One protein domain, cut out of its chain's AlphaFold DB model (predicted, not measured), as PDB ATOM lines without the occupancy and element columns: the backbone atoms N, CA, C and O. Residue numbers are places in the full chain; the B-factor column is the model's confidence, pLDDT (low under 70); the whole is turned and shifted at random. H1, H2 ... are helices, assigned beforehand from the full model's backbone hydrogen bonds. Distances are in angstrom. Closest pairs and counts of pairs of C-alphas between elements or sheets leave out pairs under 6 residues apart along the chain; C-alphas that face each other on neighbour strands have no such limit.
ATOM      1  N   TYR A 123     133.716 114.690 165.862       88.94
ATOM      2  CA  TYR A 123     134.661 115.704 166.312       88.94
ATOM      3  C   TYR A 123     134.184 117.130 165.997       88.94
ATOM      4  O   TYR A 123     134.263 118.021 166.845       88.94
ATOM      5  N   TYR A 124     133.605 117.342 164.811       90.44
ATOM      6  CA  TYR A 124     133.007 118.624 164.435       90.44
ATOM      7  C   TYR A 124     131.811 118.961 165.335       90.44
ATOM      8  O   TYR A 124     131.660 120.108 165.759       90.44
ATOM      9  N   LYS A 125     130.972 117.972 165.669       90.38
ATOM     10  CA  LYS A 125     129.833 118.150 166.587       90.38
ATOM     11  C   LYS A 125     130.300 118.554 167.994       90.38
ATOM     12  O   LYS A 125     129.665 119.414 168.609       90.38
ATOM     13  N   SER A 126     131.412 117.999 168.476       92.00
ATOM     14  CA  SER A 126     132.029 118.357 169.763       92.00
ATOM     15  C   SER A 126     132.675 119.742 169.747       92.00
ATOM     16  O   SER A 126     132.438 120.533 170.660       92.00
ATOM     17  N   LEU A 127     133.404 120.095 168.683       92.56
ATOM     18  CA  LEU A 127     133.952 121.446 168.509       92.56
ATOM     19  C   LEU A 127     132.856 122.510 168.444       92.56
ATOM     20  O   LEU A 127     132.965 123.558 169.079       92.56
ATOM     21  N   TYR A 128     131.783 122.232 167.704       92.19
ATOM     22  CA  TYR A 128     130.645 123.134 167.588       92.19
ATOM     23  C   TYR A 128     129.975 123.383 168.944       92.19
ATOM     24  O   TYR A 128     129.624 124.520 169.274       92.19
ATOM     25  N   LEU A 129     129.824 122.328 169.749       93.06
ATOM     26  CA  LEU A 129     129.275 122.425 171.097       93.06
ATOM     27  C   LEU A 129     130.193 123.243 172.018       93.06
ATOM     28  O   LEU A 129     129.708 124.150 172.695       93.06
ATOM     29  N   LEU A 130     131.506 122.999 171.986       93.12
ATOM     30  CA  LEU A 130     132.495 123.760 172.757       93.12
ATOM     31  C   LEU A 130     132.461 125.255 172.417       93.12
ATOM     32  O   LEU A 130     132.441 126.095 173.317       93.12
ATOM     33  N   ASP A 131     132.423 125.598 171.128       93.75
ATOM     34  CA  ASP A 131     132.379 126.990 170.672       93.75
ATOM     35  C   ASP A 131     131.101 127.699 171.154       93.75
ATOM     36  O   ASP A 131     131.143 128.829 171.649       93.75
ATOM     37  N   ARG A 132     129.955 127.006 171.119       93.12
ATOM     38  CA  ARG A 132     128.703 127.528 171.688       93.12
ATOM     39  C   ARG A 132     128.768 127.706 173.210       93.12
ATOM     40  O   ARG A 132     128.283 128.721 173.712       93.12
ATOM     41  N   LEU A 133     129.376 126.777 173.946       92.12
ATOM     42  CA  LEU A 133     129.540 126.881 175.403       92.12
ATOM     43  C   LEU A 133     130.481 128.030 175.798       92.12
ATOM     44  O   LEU A 133     130.180 128.767 176.741       92.12
ATOM     45  N   LYS A 134     131.567 128.244 175.043       91.00
ATOM     46  CA  LYS A 134     132.479 129.387 175.219       91.00
ATOM     47  C   LYS A 134     131.790 130.718 174.926       91.00
ATOM     48  O   LYS A 134     131.885 131.641 175.733       91.00
ATOM     49  N   LYS A 135     131.023 130.814 173.831       92.75
ATOM     50  CA  LYS A 135     130.234 132.018 173.492       92.75
ATOM     51  C   LYS A 135     129.241 132.394 174.589       92.75
ATOM     52  O   LYS A 135     129.094 133.573 174.901       92.75
ATOM     53  N   LYS A 136     128.607 131.400 175.219       86.75
ATOM     54  CA  LYS A 136     127.717 131.603 176.376       86.75
ATOM     55  C   LYS A 136     128.462 131.755 177.714       86.75
ATOM     56  O   LYS A 136     127.817 131.852 178.754       86.75
ATOM     57  N   LYS A 137     129.801 131.787 177.707       88.44
ATOM     58  CA  LYS A 137     130.670 131.888 178.894       88.44
ATOM     59  C   LYS A 137     130.380 130.818 179.958       88.44
ATOM     60  O   LYS A 137     130.489 131.104 181.153       88.44
ATOM     61  N   LEU A 138     129.974 129.620 179.526       88.44
ATOM     62  CA  LEU A 138     129.735 128.455 180.389       88.44
ATOM     63  C   LEU A 138     131.014 127.682 180.683       88.44
ATOM     64  O   LEU A 138     131.134 127.103 181.751       88.44
ATOM     65  N   ILE A 139     131.948 127.726 179.740       89.38
ATOM     66  CA  ILE A 139     133.314 127.234 179.871       89.38
ATOM     67  C   ILE A 139     134.183 128.484 179.775       89.38
ATOM     68  O   ILE A 139     134.186 129.146 178.730       89.38
ATOM     69  N   ARG A 140     134.821 128.868 180.883       88.94
ATOM     70  CA  ARG A 140     135.606 130.114 180.970       88.94
ATOM     71  C   ARG A 140     137.086 129.824 181.116       88.94
ATOM     72  O   ARG A 140     137.895 130.561 180.557       88.94
ATOM     73  N   CYS A 141     137.415 128.768 181.846       92.31
ATOM     74  CA  CYS A 141     138.781 128.400 182.157       92.31
ATOM     75  C   CYS A 141     139.285 127.329 181.185       92.31
ATOM     76  O   CYS A 141     138.509 126.616 180.549       92.31
ATOM     77  N   GLN A 142     140.607 127.226 181.056       90.25
ATOM     78  CA  GLN A 142     141.237 126.187 180.242       90.25
ATOM     79  C   GLN A 142     141.012 124.789 180.844       90.25
ATOM     80  O   GLN A 142     140.813 123.832 180.103       90.25
ATOM     81  N   GLU A 143     140.944 124.696 182.174       93.25
ATOM     82  CA  GLU A 143     140.623 123.466 182.911       93.25
ATOM     83  C   GLU A 143     139.244 122.908 182.514       93.25
ATOM     84  O   GLU A 143     139.126 121.728 182.187       93.25
ATOM     85  N   ASP A 144     138.230 123.774 182.395       92.19
ATOM     86  CA  ASP A 144     136.883 123.408 181.928       92.19
ATOM     87  C   ASP A 144     136.901 122.841 180.493       92.19
ATOM     88  O   ASP A 144     136.108 121.969 180.134       92.19
ATOM     89  N   VAL A 145     137.793 123.358 179.636       93.00
ATOM     90  CA  VAL A 145     137.951 122.884 178.250       93.00
ATOM     91  C   VAL A 145     138.543 121.478 178.243       93.00
ATOM     92  O   VAL A 145     138.117 120.631 177.458       93.00
ATOM     93  N   GLU A 146     139.513 121.210 179.111       94.31
ATOM     94  CA  GLU A 146     140.118 119.886 179.247       94.31
ATOM     95  C   GLU A 146     139.142 118.872 179.849       94.31
ATOM     96  O   GLU A 146     139.059 117.741 179.363       94.31
ATOM     97  N   GLU A 147     138.359 119.271 180.852       93.69
ATOM     98  CA  GLU A 147     137.291 118.444 181.415       93.69
ATOM     99  C   GLU A 147     136.216 118.138 180.367       93.69
ATOM    100  O   GLU A 147     135.804 116.980 180.225       93.69
ATOM    101  N   PHE A 148     135.831 119.131 179.557       95.00
ATOM    102  CA  PHE A 148     134.940 118.939 178.415       95.00
ATOM    103  C   PHE A 148     135.490 117.882 177.456       95.00
ATOM    104  O   PHE A 148     134.765 116.961 177.105       95.00
ATOM    105  N   TRP A 149     136.765 117.928 177.062       94.06
ATOM    106  CA  TRP A 149     137.315 116.922 176.141       94.06
ATOM    107  C   TRP A 149     137.463 115.527 176.752       94.06
ATOM    108  O   TRP A 149     137.406 114.537 176.021       94.06
ATOM    109  N   LYS A 150     137.643 115.422 178.072       92.94
ATOM    110  CA  LYS A 150     137.661 114.132 178.781       92.94
ATOM    111  C   LYS A 150     136.269 113.501 178.824       92.94
ATOM    112  O   LYS A 150     136.139 112.300 178.614       92.94
ATOM    113  N   THR A 151     135.240 114.313 179.047       91.06
ATOM    114  CA  THR A 151     133.853 113.861 179.245       91.06
ATOM    115  C   THR A 151     133.041 113.796 177.948       91.06
ATOM    116  O   THR A 151     132.233 112.896 177.787       91.06
ATOM    117  N   ALA A 152     133.286 114.666 176.968       86.94
ATOM    118  CA  ALA A 152     132.583 114.688 175.678       86.94
ATOM    119  C   ALA A 152     132.965 113.530 174.740       86.94
ATOM    120  O   ALA A 152     132.344 113.366 173.693       86.94
ATOM    121  N   LYS A 153     133.977 112.728 175.102       85.62
ATOM    122  CA  LYS A 153     134.282 111.456 174.428       85.62
ATOM    123  C   LYS A 153     133.235 110.379 174.719       85.62
ATOM    124  O   LYS A 153     133.115 109.447 173.933       85.62
ATOM    125  N   THR A 154     132.490 110.488 175.822       88.75
ATOM    126  CA  THR A 154     131.373 109.588 176.124       88.75
ATOM    127  C   THR A 154     130.056 110.208 175.651       88.75
ATOM    128  O   THR A 154     129.835 111.416 175.777       88.75
ATOM    129  N   ALA A 155     129.157 109.381 175.107       84.94
ATOM    130  CA  ALA A 155     127.864 109.838 174.585       84.94
ATOM    131  C   ALA A 155     127.017 110.546 175.663       84.94
ATOM    132  O   ALA A 155     126.379 111.566 175.399       84.94
ATOM    133  N   GLU A 156     127.082 110.059 176.904       86.19
ATOM    134  CA  GLU A 156     126.392 110.643 178.059       86.19
ATOM    135  C   GLU A 156     126.941 112.026 178.435       86.19
ATOM    136  O   GLU A 156     126.178 112.948 178.739       86.19
ATOM    137  N   GLY A 157     128.266 112.205 178.366       86.50
ATOM    138  CA  GLY A 157     128.903 113.493 178.616       86.50
ATOM    139  C   GLY A 157     128.512 114.529 177.564       86.50
ATOM    140  O   GLY A 157     128.173 115.661 177.911       86.50
ATOM    141  N   TYR A 158     128.471 114.134 176.287       88.94
ATOM    142  CA  TYR A 158     128.029 115.009 175.201       88.94
ATOM    143  C   TYR A 158     126.586 115.503 175.399       88.94
ATOM    144  O   TYR A 158     126.326 116.709 175.325       88.94
ATOM    145  N   GLU A 159     125.648 114.604 175.719       88.56
ATOM    146  CA  GLU A 159     124.249 114.979 175.961       88.56
ATOM    147  C   GLU A 159     124.086 115.848 177.217       88.56
ATOM    148  O   GLU A 159     123.288 116.789 177.216       88.56
ATOM    149  N   ARG A 160     124.899 115.643 178.263       88.94
ATOM    150  CA  ARG A 160     124.913 116.522 179.447       88.94
ATOM    151  C   ARG A 160     125.220 117.975 179.071       88.94
ATOM    152  O   ARG A 160     124.489 118.882 179.478       88.94
ATOM    153  N   TYR A 161     126.258 118.213 178.269       89.12
ATOM    154  CA  TYR A 161     126.632 119.563 177.825       89.12
ATOM    155  C   TYR A 161     125.654 120.167 176.819       89.12
ATOM    156  O   TYR A 161     125.397 121.374 176.841       89.12
ATOM    157  N   LYS A 162     125.066 119.337 175.959       90.06
ATOM    158  CA  LYS A 162     124.011 119.752 175.034       90.06
ATOM    159  C   LYS A 162     122.752 120.194 175.785       90.06
ATOM    160  O   LYS A 162     122.207 121.249 175.469       90.06
ATOM    161  N   ASN A 163     122.371 119.481 176.846       88.38
ATOM    162  CA  ASN A 163     121.260 119.857 177.725       88.38
ATOM    163  C   ASN A 163     121.566 121.099 178.576       88.38
ATOM    164  O   ASN A 163     120.696 121.939 178.791       88.38
ATOM    165  N   LEU A 164     122.812 121.285 179.020       85.62
ATOM    166  CA  LEU A 164     123.251 122.528 179.672       85.62
ATOM    167  C   LEU A 164     123.087 123.748 178.754       85.62
ATOM    168  O   LEU A 164     122.719 124.831 179.218       85.62
ATOM    169  N   LEU A 165     123.335 123.573 177.454       83.69
ATOM    170  CA  LEU A 165     123.196 124.630 176.459       83.69
ATOM    171  C   LEU A 165     121.729 125.032 176.220       83.69
ATOM    172  O   LEU A 165     121.467 126.229 176.062       83.69
ATOM    173  N   THR A 166     120.809 124.060 176.198       80.44
ATOM    174  CA  THR A 166     119.366 124.261 175.959       80.44
ATOM    175  C   THR A 166     118.619 124.713 177.217       80.44
ATOM    176  O   THR A 166     117.757 125.586 177.146       80.44
ATOM    177  N   ASN A 167     118.986 124.209 178.398       71.56
ATOM    178  CA  ASN A 167     118.321 124.565 179.657       71.56
ATOM    179  C   ASN A 167     118.604 126.014 180.087       71.56
ATOM    180  O   ASN A 167     117.715 126.683 180.608       71.56
ATOM    181  N   LYS A 168     119.805 126.545 179.814       62.28
ATOM    182  CA  LYS A 168     120.113 127.969 180.052       62.28
ATOM    183  C   LYS A 168     119.538 128.919 179.001       62.28
ATOM    184  O   LYS A 168     119.481 130.112 179.255       62.28
ATOM    185  N   GLU A 169     119.078 128.416 177.857       58.25
ATOM    186  CA  GLU A 169     118.334 129.216 176.871       58.25
ATOM    187  C   GLU A 169     116.944 129.628 177.389       58.25
ATOM    188  O   GLU A 169     116.396 130.626 176.936       58.25
ATOM    189  N   ARG A 170     116.392 128.915 178.386       53.88
ATOM    190  CA  ARG A 170     115.102 129.251 179.015       53.88
ATOM    191  C   ARG A 170     115.202 130.251 180.167       53.88
ATOM    192  O   ARG A 170     114.178 130.769 180.602       53.88
TER     193      ARG A 170
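Overview. This is residues 123 to 170 of the 435 residues of the protein "DgyrCDS2541" of Dimorphilus gyrociliatus (UniProt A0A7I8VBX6). Two helices, H2 and H3, meet near their ends in a V, and a third, H1, lies over the opening of the V on one side, running roughly between its two arms. The centres of the three helices make a triangle, and the cluster is held by few contacts, since H1 and H3 touch while H2 is near both but touches neither. The printed part has 48 residues with three named helices in the order H1, H2, H3 and no named strand, and its class is all helix. It is compact, with a radius of gyration of the C-alphas of 9.9 A, and rounded, with spans of 26 by 22 by 16 A.

Arrangement. H1, residues 123 to 135, is joined by a short link of 6 residues to H2, residues 142 to 151. These two are close but not clearly touching, and their closest C-alphas, those of Leu 130 and Val 145, are 7.8 A apart. They run opposite ways at a steep tilt of 36 degrees, only just past shallow. A tight link of 3 residues joins H2 to H3, residues 155 to 170. H2 and H3 are close but not clearly touching, their closest C-alphas being those of Thr 151 and Gly 157, 5.0 A apart. They run opposite ways at a steep tilt of 55 degrees, with their centres 14.8 A apart. H1 and H3 touch, with 5 pairs of C-alphas within 8 A, and H3 does so with residues 158 to 165 alone. Their closest C-alphas are those of Leu 133 and Leu 165, 6.8 A apart. H1 and H3 run the same way at a shallow tilt of 33 degrees, only just short of steep. In H1 and H2 every O i to N i+4 pair is within hydrogen-bond range, and in H3 10 of 12 are.

Along the chain. H1 begins with C-alpha 123 at (134.661, 115.704, 166.312) and measures 18.4 A from first to last C-alpha, Tyr 123 to Lys 135. H2 begins with C-alpha 142 at (141.237, 126.187, 180.242) and measures 14.4 A, Gln 142 to Thr 151. H3, the longest helix with 16 residues, measures 23.7 A from Ala 155 and ends with C-alpha 170 at (115.102, 129.251, 179.015).

Size, cuts and confidence. The two C-alphas farthest apart are those of Lys 150 and Arg 170, at 27.2 A. The printed part has no cut, and neither link is long. The mean pLDDT of the printed part is 87.7, and residues 168 to 170, in H3, are under 70 in this model.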